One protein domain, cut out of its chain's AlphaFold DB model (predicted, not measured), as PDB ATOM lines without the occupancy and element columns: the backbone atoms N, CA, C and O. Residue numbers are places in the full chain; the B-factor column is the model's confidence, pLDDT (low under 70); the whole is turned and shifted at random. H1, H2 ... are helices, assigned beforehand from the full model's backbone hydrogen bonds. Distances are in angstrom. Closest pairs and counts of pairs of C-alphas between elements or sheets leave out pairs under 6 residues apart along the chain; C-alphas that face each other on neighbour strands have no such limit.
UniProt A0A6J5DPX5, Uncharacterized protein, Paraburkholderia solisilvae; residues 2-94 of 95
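This is residues 2 to 94 of the 95 residues of an uncharacterized protein of Paraburkholderia solisilvae (UniProt A0A6J5DPX5). Look first for one long helix, H3, which makes the long axis; H1 slants alongside it, opposite ways, and the shorter H2 crosses H3 near residues 58 to 62. The printed part has 93 residues with three named helices, H1, H2, H3 in chain order, and no named strand: all helix. It is extended, radius of gyration of the C-alphas 19.0 A, a rod spanning 60 by 29 by 19 A.

Find C-alpha 55 at (205.298, 149.760, 161.627); from there H3, residues 55 to 92, runs 55.0 A to C-alpha 92 at (151.638, 141.573, 152.766). H1, residues 2 to 25, starts at (158.744, 130.531, 155.471) and measures 34.5 A. H2 is residues 34 to 47.

H3 and H2 touch, about perpendicular at 77 degrees; their closest C-alphas, Gly 62 and Leu 36, are 6.7 A apart. H3 and H1 only just touch, with 3 pairs of C-alphas within 8 A, the closest Leu 78 and Leu 10 at 7.6 A. Their shallow tilt of 34 degrees is only just short of steep. H1 and H2 are apart. In H1, H2 and H3 every O i to N i+4 pair is within hydrogen-bond range.

The farthest C-alphas, Asp 51 and Arg 94, are 61.0 A apart. The printed part has no cut, and both links are short. Residues 24 to 32 and 86 to 94 are among those under pLDDT 70.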
ATOM      1  N   LYS A   2     158.359 129.180 155.950       60.03
ATOM      2  CA  LYS A   2     158.744 130.531 155.471       60.03
ATOM      3  C   LYS A   2     159.934 131.173 156.215       60.03
ATOM      4  O   LYS A   2     160.706 131.905 155.608       60.03
ATOM      5  N   GLN A   3     160.106 130.872 157.506       61.72
ATOM      6  CA  GLN A   3     161.218 131.400 158.310       61.72
ATOM      7  C   GLN A   3     162.569 130.773 157.946       61.72
ATOM      8  O   GLN A   3     163.542 131.501 157.799       61.72
ATOM      9  N   LEU A   4     162.615 129.456 157.711       71.06
ATOM     10  CA  LEU A   4     163.829 128.767 157.253       71.06
ATOM     11  C   LEU A   4     164.303 129.304 155.896       71.06
ATOM     12  O   LEU A   4     165.490 129.548 155.725       71.06
ATOM     13  N   ALA A   5     163.375 129.573 154.972       72.94
ATOM     14  CA  ALA A   5     163.700 130.191 153.686       72.94
ATOM     15  C   ALA A   5     164.260 131.621 153.832       72.94
ATOM     16  O   ALA A   5     165.199 131.983 153.130       72.94
ATOM     17  N   CYS A   6     163.735 132.426 154.765       68.62
ATOM     18  CA  CYS A   6     164.281 133.761 155.048       68.62
ATOM     19  C   CYS A   6     165.687 133.699 155.657       68.62
ATOM     20  O   CYS A   6     166.557 134.465 155.253       68.62
ATOM     21  N   VAL A   7     165.919 132.786 156.606       75.94
ATOM     22  CA  VAL A   7     167.241 132.604 157.223       75.94
ATOM     23  C   VAL A   7     168.248 132.115 156.184       75.94
ATOM     24  O   VAL A   7     169.330 132.683 156.080       75.94
ATOM     25  N   ALA A   8     167.875 131.139 155.354       78.25
ATOM     26  CA  ALA A   8     168.717 130.672 154.256       78.25
ATOM     27  C   ALA A   8     169.045 131.802 153.265       78.25
ATOM     28  O   ALA A   8     170.198 131.954 152.872       78.25
ATOM     29  N   GLY A   9     168.066 132.647 152.922       76.69
ATOM     30  CA  GLY A   9     168.284 133.817 152.068       76.69
ATOM     31  C   GLY A   9     169.261 134.831 152.668       76.69
ATOM     32  O   GLY A   9     170.145 135.314 151.967       76.69
ATOM     33  N   LEU A  10     169.161 135.110 153.971       72.75
ATOM     34  CA  LEU A  10     170.103 135.983 154.683       72.75
ATOM     35  C   LEU A  10     171.519 135.403 154.701       72.75
ATOM     36  O   LEU A  10     172.473 136.135 154.460       72.75
ATOM     37  N   VAL A  11     171.665 134.096 154.930       79.44
ATOM     38  CA  VAL A  11     172.974 133.425 154.914       79.44
ATOM     39  C   VAL A  11     173.617 133.516 153.531       79.44
ATOM     40  O   VAL A  11     174.784 133.890 153.430       79.44
ATOM     41  N   VAL A  12     172.858 133.251 152.463       81.44
ATOM     42  CA  VAL A  12     173.356 133.358 151.080       81.44
ATOM     43  C   VAL A  12     173.758 134.796 150.748       81.44
ATOM     44  O   VAL A  12     174.827 135.011 150.180       81.44
ATOM     45  N   MET A  13     172.957 135.786 151.154       74.44
ATOM     46  CA  MET A  13     173.271 137.202 150.937       74.44
ATOM     47  C   MET A  13     174.512 137.650 151.711       74.44
ATOM     48  O   MET A  13     175.335 138.372 151.156       74.44
ATOM     49  N   SER A  14     174.697 137.191 152.950       75.50
ATOM     50  CA  SER A  14     175.915 137.455 153.721       75.50
ATOM     51  C   SER A  14     177.144 136.821 153.075       75.50
ATOM     52  O   SER A  14     178.193 137.456 153.006       75.50
ATOM     53  N   PHE A  15     177.014 135.598 152.555       79.06
ATOM     54  CA  PHE A  15     178.113 134.898 151.893       79.06
ATOM     55  C   PHE A  15     178.505 135.579 150.574       79.06
ATOM     56  O   PHE A  15     179.684 135.814 150.318       79.06
ATOM     57  N   MET A  16     177.515 135.968 149.761       79.00
ATOM     58  CA  MET A  16     177.745 136.733 148.532       79.00
ATOM     59  C   MET A  16     178.303 138.126 148.832       79.00
ATOM     60  O   MET A  16     179.238 138.556 148.161       79.00
ATOM     61  N   GLY A  17     177.776 138.813 149.849       74.69
ATOM     62  CA  GLY A  17     178.262 140.121 150.287       74.69
ATOM     63  C   GLY A  17     179.718 140.067 150.737       74.69
ATOM     64  O   GLY A  17     180.529 140.863 150.268       74.69
ATOM     65  N   GLY A  18     180.071 139.076 151.560       71.62
ATOM     66  CA  GLY A  18     181.448 138.828 151.977       71.62
ATOM     67  C   GLY A  18     182.368 138.543 150.790       71.62
ATOM     68  O   GLY A  18     183.398 139.190 150.646       71.62
ATOM     69  N   HIS A  19     181.966 137.651 149.882       78.19
ATOM     70  CA  HIS A  19     182.775 137.285 148.717       78.19
ATOM     71  C   HIS A  19     183.022 138.463 147.756       78.19
ATOM     72  O   HIS A  19     184.131 138.634 147.245       78.19
ATOM     73  N   TRP A  20     182.004 139.290 147.495       73.38
ATOM     74  CA  TRP A  20     182.151 140.491 146.666       73.38
ATOM     75  C   TRP A  20     183.033 141.544 147.328       73.38
ATOM     76  O   TRP A  20     183.875 142.134 146.654       73.38
ATOM     77  N   LEU A  21     182.886 141.739 148.639       68.31
ATOM     78  CA  LEU A  21     183.701 142.681 149.391       68.31
ATOM     79  C   LEU A  21     185.171 142.249 149.420       68.31
ATOM     80  O   LEU A  21     186.049 143.052 149.122       68.31
ATOM     81  N   THR A  22     185.446 140.969 149.685       72.56
ATOM     82  CA  THR A  22     186.808 140.423 149.631       72.56
ATOM     83  C   THR A  22     187.407 140.578 148.239       72.56
ATOM     84  O   THR A  22     188.558 140.973 148.128       72.56
ATOM     85  N   ARG A  23     186.640 140.350 147.163       77.00
ATOM     86  CA  ARG A  23     187.117 140.596 145.791       77.00
ATOM     87  C   ARG A  23     187.384 142.067 145.487       77.00
ATOM     88  O   ARG A  23     188.300 142.349 144.726       77.00
ATOM     89  N   ALA A  24     186.590 142.982 146.037       69.62
ATOM     90  CA  ALA A  24     186.794 144.417 145.863       69.62
ATOM     91  C   ALA A  24     188.024 144.923 146.632       69.62
ATOM     92  O   ALA A  24     188.696 145.841 146.172       69.62
ATOM     93  N   LEU A  25     188.329 144.308 147.779       66.81
ATOM     94  CA  LEU A  25     189.463 144.666 148.635       66.81
ATOM     95  C   LEU A  25     190.761 143.928 148.267       66.81
ATOM     96  O   LEU A  25     191.835 144.473 148.468       66.81
ATOM     97  N   ALA A  26     190.680 142.732 147.674       67.06
ATOM     98  CA  ALA A  26     191.827 141.934 147.230       67.06
ATOM     99  C   ALA A  26     192.839 142.650 146.303       67.06
ATOM    100  O   ALA A  26     194.026 142.360 146.425       67.06
ATOM    101  N   PRO A  27     192.437 143.535 145.365       65.81
ATOM    102  CA  PRO A  27     193.384 144.244 144.506       65.81
ATOM    103  C   PRO A  27     194.015 145.476 145.160       65.81
ATOM    104  O   PRO A  27     194.912 146.057 144.553       65.81
ATOM    105  N   TYR A  28     193.570 145.902 146.349       59.06
ATOM    106  CA  TYR A  28     194.270 146.953 147.079       59.06
ATOM    107  C   TYR A  28     195.552 146.347 147.667       59.06
ATOM    108  O   TYR A  28     195.452 145.482 148.541       59.06
ATOM    109  N   PRO A  29     196.750 146.742 147.188       54.81
ATOM    110  CA  PRO A  29     197.989 146.314 147.818       54.81
ATOM    111  C   PRO A  29     197.934 146.762 149.278       54.81
ATOM    112  O   PRO A  29     197.504 147.878 149.567       54.81
ATOM    113  N   MET A  30     198.308 145.864 150.189       57.34
ATOM    114  CA  MET A  30     198.351 146.076 151.639       57.34
ATOM    115  C   MET A  30     199.463 147.069 152.023       57.34
ATOM    116  O   MET A  30     200.312 146.788 152.855       57.34
ATOM    117  N   GLU A  31     199.486 148.240 151.399       59.88
ATOM    118  CA  GLU A  31     200.089 149.430 151.974       59.88
ATOM    119  C   GLU A  31     198.961 150.124 152.731       59.88
ATOM    120  O   GLU A  31     197.963 150.554 152.144       59.88
ATOM    121  N   MET A  32     199.076 150.135 154.059       62.12
ATOM    122  CA  MET A  32     198.109 150.749 154.961       62.12
ATOM    123  C   MET A  32     197.694 152.126 154.407       62.12
ATOM    124  O   MET A  32     198.558 152.989 154.228       62.12
ATOM    125  N   PRO A  33     196.405 152.356 154.084       70.75
ATOM    126  CA  PRO A  33     196.009 153.590 153.424       70.75
ATOM    127  C   PRO A  33     196.401 154.786 154.293       70.75
ATOM    128  O   PRO A  33     196.122 154.792 155.490       70.75
ATOM    129  N   LEU A  34     197.014 155.813 153.692       74.00
ATOM    130  CA  LEU A  34     197.573 156.969 154.416       74.00
ATOM    131  C   LEU A  34     196.568 157.613 155.383       74.00
ATOM    132  O   LEU A  34     196.923 158.003 156.489       74.00
ATOM    133  N   PHE A  35     195.291 157.677 154.998       72.50
ATOM    134  CA  PHE A  35     194.211 158.149 155.871       72.50
ATOM    135  C   PHE A  35     194.107 157.333 157.173       72.50
ATOM    136  O   PHE A  35     193.958 157.907 158.251       72.50
ATOM    137  N   LEU A  36     194.186 156.006 157.073       74.62
ATOM    138  CA  LEU A  36     194.052 155.089 158.202       74.62
ATOM    139  C   LEU A  36     195.279 155.177 159.112       74.62
ATOM    140  O   LEU A  36     195.130 155.184 160.331       74.62
ATOM    141  N   TYR A  37     196.466 155.334 158.518       79.50
ATOM    142  CA  TYR A  37     197.707 155.606 159.240       79.50
ATOM    143  C   TYR A  37     197.596 156.880 160.088       79.50
ATOM    144  O   TYR A  37     197.790 156.829 161.299       79.50
ATOM    145  N   TYR A  38     197.202 158.012 159.488       81.75
ATOM    146  CA  TYR A  38     197.054 159.272 160.227       81.75
ATOM    147  C   TYR A  38     195.971 159.202 161.307       81.75
ATOM    148  O   TYR A  38     196.140 159.785 162.376       81.75
ATOM    149  N   ALA A  39     194.868 158.490 161.055       82.19
ATOM    150  CA  ALA A  39     193.812 158.306 162.045       82.19
ATOM    151  C   ALA A  39     194.308 157.514 163.266       82.19
ATOM    152  O   ALA A  39     194.040 157.908 164.400       82.19
ATOM    153  N   ILE A  40     195.056 156.428 163.043       82.88
ATOM    154  CA  ILE A  40     195.616 155.604 164.120       82.88
ATOM    155  C   ILE A  40     196.723 156.360 164.860       82.88
ATOM    156  O   ILE A  40     196.680 156.414 166.086       82.88
ATOM    157  N   ASP A  41     197.642 157.028 164.153       82.94
ATOM    158  CA  ASP A  41     198.690 157.865 164.763       82.94
ATOM    159  C   ASP A  41     198.085 158.967 165.648       82.94
ATOM    160  O   ASP A  41     198.527 159.190 166.775       82.94
ATOM    161  N   PHE A  42     197.011 159.616 165.188       84.75
ATOM    162  CA  PHE A  42     196.304 160.633 165.965       84.75
ATOM    163  C   PHE A  42     195.689 160.064 167.251       84.75
ATOM    164  O   PHE A  42     195.832 160.658 168.322       84.75
ATOM    165  N   VAL A  43     195.037 158.900 167.173       83.38
ATOM    166  CA  VAL A  43     194.448 158.231 168.345       83.38
ATOM    167  C   VAL A  43     195.529 157.757 169.320       83.38
ATOM    168  O   VAL A  43     195.368 157.924 170.531       83.38
ATOM    169  N   LEU A  44     196.645 157.218 168.826       83.38
ATOM    170  CA  LEU A  44     197.775 156.794 169.659       83.38
ATOM    171  C   LEU A  44     198.404 157.978 170.399       83.38
ATOM    172  O   LEU A  44     198.603 157.894 171.613       83.38
ATOM    173  N   ARG A  45     198.614 159.113 169.714       83.31
ATOM    174  CA  ARG A  45     199.084 160.362 170.336       83.31
ATOM    175  C   ARG A  45     198.121 160.884 171.398       83.31
ATOM    176  O   ARG A  45     198.567 161.311 172.457       83.31
ATOM    177  N   LEU A  46     196.812 160.835 171.142       87.25
ATOM    178  CA  LEU A  46     195.791 161.254 172.110       87.25
ATOM    179  C   LEU A  46     195.725 160.346 173.341       87.25
ATOM    180  O   LEU A  46     195.501 160.827 174.448       87.25
ATOM    181  N   THR A  47     195.912 159.040 173.152       84.38
ATOM    182  CA  THR A  47     195.842 158.049 174.238       84.38
ATOM    183  C   THR A  47     197.160 157.968 175.020       84.38
ATOM    184  O   THR A  47     197.224 157.313 176.056       84.38
ATOM    185  N   GLY A  48     198.217 158.636 174.543       81.31
ATOM    186  CA  GLY A  48     199.554 158.595 175.135       81.31
ATOM    187  C   GLY A  48     200.343 157.323 174.810       81.31
ATOM    188  O   GLY A  48     201.453 157.163 175.299       81.31
ATOM    189  N   ASN A  49     199.814 156.446 173.950       78.94
ATOM    190  CA  ASN A  49     200.438 155.180 173.548       78.94
ATOM    191  C   ASN A  49     201.313 155.361 172.301       78.94
ATOM    192  O   ASN A  49     201.202 154.619 171.327       78.94
ATOM    193  N   SER A  50     202.177 156.376 172.318       73.38
ATOM    194  CA  SER A  50     203.083 156.678 171.198       73.38
ATOM    195  C   SER A  50     204.096 155.554 170.942       73.38
ATOM    196  O   SER A  50     204.663 155.481 169.855       73.38
ATOM    197  N   ASP A  51     204.291 154.668 171.922       70.38
ATOM    198  CA  ASP A  51     205.182 153.507 171.848       70.38
ATOM    199  C   ASP A  51     204.686 152.424 170.870       70.38
ATOM    200  O   ASP A  51     205.485 151.626 170.397       70.38
ATOM    201  N   LEU A  52     203.393 152.428 170.508       66.50
ATOM    202  CA  LEU A  52     202.801 151.531 169.500       66.50
ATOM    203  C   LEU A  52     202.914 152.078 168.060       66.50
ATOM    204  O   LEU A  52     202.264 151.576 167.146       66.50
ATOM    205  N   ASN A  53     203.724 153.115 167.828       70.69
ATOM    206  CA  ASN A  53     203.982 153.677 166.492       70.69
ATOM    207  C   ASN A  53     205.027 152.868 165.696       70.69
ATOM    208  O   ASN A  53     205.705 153.385 164.808       70.69
ATOM    209  N   ASN A  54     205.221 151.599 166.054       79.88
ATOM    210  CA  ASN A  54     206.080 150.701 165.306       79.88
ATOM    211  C   ASN A  54     205.321 150.237 164.044       79.88
ATOM    212  O   ASN A  54     204.109 150.018 164.114       79.88
ATOM    213  N   PRO A  55     205.983 150.069 162.886       74.31
ATOM    214  CA  PRO A  55     205.298 149.760 161.627       74.31
ATOM    215  C   PRO A  55     204.480 148.459 161.683       74.31
ATOM    216  O   PRO A  55     203.397 148.395 161.108       74.31
ATOM    217  N   GLU A  56     204.953 147.455 162.425       76.94
ATOM    218  CA  GLU A  56     204.256 146.176 162.636       76.94
ATOM    219  C   GLU A  56     202.985 146.327 163.500       76.94
ATOM    220  O   GLU A  56     201.931 145.751 163.202       76.94
ATOM    221  N   ASP A  57     203.048 147.162 164.540       78.62
ATOM    222  CA  ASP A  57     201.910 147.437 165.423       78.62
ATOM    223  C   ASP A  57     200.847 148.269 164.701       78.62
ATOM    224  O   ASP A  57     199.650 147.993 164.805       78.62
ATOM    225  N   MET A  58     201.272 149.254 163.906       76.38
ATOM    226  CA  MET A  58     200.378 150.060 163.077       76.38
ATOM    227  C   MET A  58     199.662 149.241 162.007       76.38
ATOM    228  O   MET A  58     198.463 149.442 161.804       76.38
ATOM    229  N   GLU A  59     200.347 148.298 161.356       78.88
ATOM    230  CA  GLU A  59     199.712 147.389 160.400       78.88
ATOM    231  C   GLU A  59     198.636 146.539 161.091       78.88
ATOM    232  O   GLU A  59     197.488 146.479 160.637       78.88
ATOM    233  N   THR A  60     198.963 145.967 162.253       81.06
ATOM    234  CA  THR A  60     198.029 145.156 163.047       81.06
ATOM    235  C   THR A  60     196.819 145.974 163.518       81.06
ATOM    236  O   THR A  60     195.669 145.522 163.430       81.06
ATOM    237  N   LEU A  61     197.039 147.214 163.964       82.06
ATOM    238  CA  LEU A  61     195.976 148.157 164.322       82.06
ATOM    239  C   LEU A  61     195.117 148.536 163.106       82.06
ATOM    240  O   LEU A  61     193.895 148.612 163.210       82.06
ATOM    241  N   GLY A  62     195.725 148.708 161.931       80.88
ATOM    242  CA  GLY A  62     195.019 148.975 160.679       80.88
ATOM    243  C   GLY A  62     194.082 147.836 160.280       80.88
ATOM    244  O   GLY A  62     192.896 148.061 160.020       80.88
ATOM    245  N   VAL A  63     194.592 146.602 160.291       81.81
ATOM    246  CA  VAL A  63     193.816 145.398 159.962       81.81
ATOM    247  C   VAL A  63     192.676 145.188 160.960       81.81
ATOM    248  O   VAL A  63     191.545 144.910 160.556       81.81
ATOM    249  N   THR A  64     192.926 145.371 162.258       81.31
ATOM    250  CA  THR A  64     191.881 145.242 163.286       81.31
ATOM    251  C   THR A  64     190.813 146.331 163.167       81.31
ATOM    252  O   THR A  64     189.624 146.017 163.252       81.31
ATOM    253  N   CYS A  65     191.182 147.584 162.878       79.62
ATOM    254  CA  CYS A  65     190.215 148.653 162.611       79.62
ATOM    255  C   CYS A  65     189.325 148.335 161.402       79.62
ATOM    256  O   CYS A  65     188.104 148.499 161.472       79.62
ATOM    257  N   LEU A  66     189.913 147.846 160.307       80.75
ATOM    258  CA  LEU A  66     189.162 147.437 159.116       80.75
ATOM    259  C   LEU A  66     188.243 146.246 159.399       80.75
ATOM    260  O   LEU A  66     187.101 146.232 158.936       80.75
ATOM    261  N   LEU A  67     188.695 145.280 160.199       80.38
ATOM    262  CA  LEU A  67     187.875 144.149 160.622       80.38
ATOM    263  C   LEU A  67     186.654 144.617 161.424       80.38
ATOM    264  O   LEU A  67     185.533 144.204 161.129       80.38
ATOM    265  N   VAL A  68     186.848 145.514 162.394       80.69
ATOM    266  CA  VAL A  68     185.751 146.087 163.189       80.69
ATOM    267  C   VAL A  68     184.782 146.862 162.296       80.69
ATOM    268  O   VAL A  68     183.571 146.658 162.389       80.69
ATOM    269  N   ALA A  69     185.292 147.701 161.390       78.88
ATOM    270  CA  ALA A  69     184.465 148.439 160.438       78.88
ATOM    271  C   ALA A  69     183.630 147.495 159.556       78.88
ATOM    272  O   ALA A  69     182.437 147.726 159.351       78.88
ATOM    273  N   ASN A  70     184.222 146.390 159.098       78.56
ATOM    274  CA  ASN A  70     183.529 145.380 158.306       78.56
ATOM    275  C   ASN A  70     182.453 144.626 159.119       78.56
ATOM    276  O   ASN A  70     181.332 144.415 158.646       78.56
ATOM    277  N   CYS A  71     182.741 144.270 160.372       80.00
ATOM    278  CA  CYS A  71     181.757 143.691 161.293       80.00
ATOM    279  C   CYS A  71     180.569 144.637 161.529       80.00
ATOM    280  O   CYS A  71     179.414 144.213 161.473       80.00
ATOM    281  N   LEU A  72     180.822 145.932 161.732       80.56
ATOM    282  CA  LEU A  72     179.759 146.930 161.881       80.56
ATOM    283  C   LEU A  72     178.938 147.091 160.597       80.56
ATOM    284  O   LEU A  72     177.708 147.140 160.651       80.56
ATOM    285  N   PHE A  73     179.598 147.134 159.439       79.56
ATOM    286  CA  PHE A  73     178.925 147.260 158.150       79.56
ATOM    287  C   PHE A  73     178.024 146.055 157.860       79.56
ATOM    288  O   PHE A  73     176.848 146.216 157.532       79.56
ATOM    289  N   SER A  74     178.536 144.838 158.048       77.44
ATOM    290  CA  SER A  74     177.754 143.607 157.888       77.44
ATOM    291  C   SER A  74     176.572 143.532 158.863       77.44
ATOM    292  O   SER A  74     175.462 143.191 158.447       77.44
ATOM    293  N   ALA A  75     176.752 143.936 160.126       77.25
ATOM    294  CA  ALA A  75     175.657 144.038 161.089       77.25
ATOM    295  C   ALA A  75     174.577 145.035 160.633       77.25
ATOM    296  O   ALA A  75     173.387 144.717 160.677       77.25
ATOM    297  N   LEU A  76     174.967 146.213 160.130       80.81
ATOM    298  CA  LEU A  76     174.035 147.205 159.584       80.81
ATOM    299  C   LEU A  76     173.256 146.664 158.384       80.81
ATOM    300  O   LEU A  76     172.038 146.829 158.320       80.81
ATOM    301  N   VAL A  77     173.930 145.983 157.456       80.44
ATOM    302  CA  VAL A  77     173.284 145.357 156.293       80.44
ATOM    303  C   VAL A  77     172.252 144.323 156.744       80.44
ATOM    304  O   VAL A  77     171.119 144.339 156.257       80.44
ATOM    305  N   LEU A  78     172.598 143.470 157.711       77.69
ATOM    306  CA  LEU A  78     171.684 142.472 158.270       77.69
ATOM    307  C   LEU A  78     170.471 143.115 158.947       77.69
ATOM    308  O   LEU A  78     169.339 142.693 158.702       77.69
ATOM    309  N   VAL A  79     170.679 144.164 159.747       81.00
ATOM    310  CA  VAL A  79     169.593 144.908 160.403       81.00
ATOM    311  C   VAL A  79     168.681 145.565 159.368       81.00
ATOM    312  O   VAL A  79     167.462 145.423 159.456       81.00
ATOM    313  N   CYS A  80     169.240 146.229 158.355       78.00
ATOM    314  CA  CYS A  80     168.474 146.837 157.266       78.00
ATOM    315  C   CYS A  80     167.667 145.794 156.485       78.00
ATOM    316  O   CYS A  80     166.486 146.011 156.201       78.00
ATOM    317  N   CYS A  81     168.272 144.644 156.180       76.94
ATOM    318  CA  CYS A  81     167.611 143.547 155.485       76.94
ATOM    319  C   CYS A  81     166.457 142.976 156.325       76.94
ATOM    320  O   CYS A  81     165.335 142.836 155.833       76.94
ATOM    321  N   TRP A  82     166.690 142.749 157.621       76.31
ATOM    322  CA  TRP A  82     165.667 142.311 158.570       76.31
ATOM    323  C   TRP A  82     164.509 143.311 158.675       76.31
ATOM    324  O   TRP A  82     163.338 142.930 158.617       76.31
ATOM    325  N   PHE A  83     164.814 144.606 158.777       79.38
ATOM    326  CA  PHE A  83     163.803 145.656 158.870       79.38
ATOM    327  C   PHE A  83     162.989 145.787 157.575       79.38
ATOM    328  O   PHE A  83     161.766 145.953 157.620       79.38
ATOM    329  N   GLY A  84     163.647 145.659 156.418       75.81
ATOM    330  CA  GLY A  84     163.018 145.640 155.099       75.81
ATOM    331  C   GLY A  84     162.079 144.447 154.917       75.81
ATOM    332  O   GLY A  84     160.918 144.631 154.544       75.81
ATOM    333  N   LEU A  85     162.537 143.242 155.273       70.31
ATOM    334  CA  LEU A  85     161.737 142.013 155.265       70.31
ATOM    335  C   LEU A  85     160.528 142.123 156.194       70.31
ATOM    336  O   LEU A  85     159.411 141.797 155.794       70.31
ATOM    337  N   ARG A  86     160.719 142.653 157.409       69.31
ATOM    338  CA  ARG A  86     159.630 142.875 158.367       69.31
ATOM    339  C   ARG A  86     158.599 143.866 157.825       69.31
ATOM    340  O   ARG A  86     157.401 143.603 157.917       69.31
ATOM    341  N   ARG A  87     159.034 144.969 157.206       66.19
ATOM    342  CA  ARG A  87     158.134 145.930 156.538       66.19
ATOM    343  C   ARG A  87     157.357 145.289 155.391       66.19
ATOM    344  O   ARG A  87     156.161 145.550 155.263       66.19
ATOM    345  N   HIS A  88     158.005 144.459 154.577       59.09
ATOM    346  CA  HIS A  88     157.339 143.764 153.476       59.09
ATOM    347  C   HIS A  88     156.319 142.735 153.971       59.09
ATOM    348  O   HIS A  88     155.208 142.693 153.449       59.09
ATOM    349  N   PHE A  89     156.640 141.978 155.023       57.41
ATOM    350  CA  PHE A  89     155.708 141.034 155.644       57.41
ATOM    351  C   PHE A  89     154.479 141.728 156.245       57.41
ATOM    352  O   PHE A  89     153.362 141.261 156.045       57.41
ATOM    353  N   VAL A  90     154.654 142.873 156.917       57.34
ATOM    354  CA  VAL A  90     153.530 143.656 157.470       57.34
ATOM    355  C   VAL A  90     152.646 144.239 156.363       57.34
ATOM    356  O   VAL A  90     151.429 144.292 156.518       57.34
ATOM    357  N   ARG A  91     153.223 144.647 155.225       54.66
ATOM    358  CA  ARG A  91     152.439 145.094 154.060       54.66
ATOM    359  C   ARG A  91     151.686 143.947 153.390       54.66
ATOM    360  O   ARG A  91     150.578 144.165 152.915       54.66
ATOM    361  N   PHE A  92     152.267 142.749 153.364       53.25
ATOM    362  CA  PHE A  92     151.638 141.573 152.766       53.25
ATOM    363  C   PHE A  92     150.506 141.003 153.634       53.25
ATOM    364  O   PHE A  92     149.548 140.484 153.087       53.25
ATOM    365  N   LEU A  93     150.567 141.147 154.965       53.38
ATOM    366  CA  LEU A  93     149.495 140.725 155.884       53.38
ATOM    367  C   LEU A  93     148.284 141.679 155.936       53.38
ATOM    368  O   LEU A  93     147.343 141.423 156.682       53.38
ATOM    369  N   ARG A  94     148.329 142.806 155.213       50.84
ATOM    370  CA  ARG A  94     147.264 143.827 155.172       50.84
ATOM    371  C   ARG A  94     146.477 143.831 153.850       50.84
ATOM    372  O   ARG A  94     145.622 144.694 153.673       50.84
TER     373      ARG A  94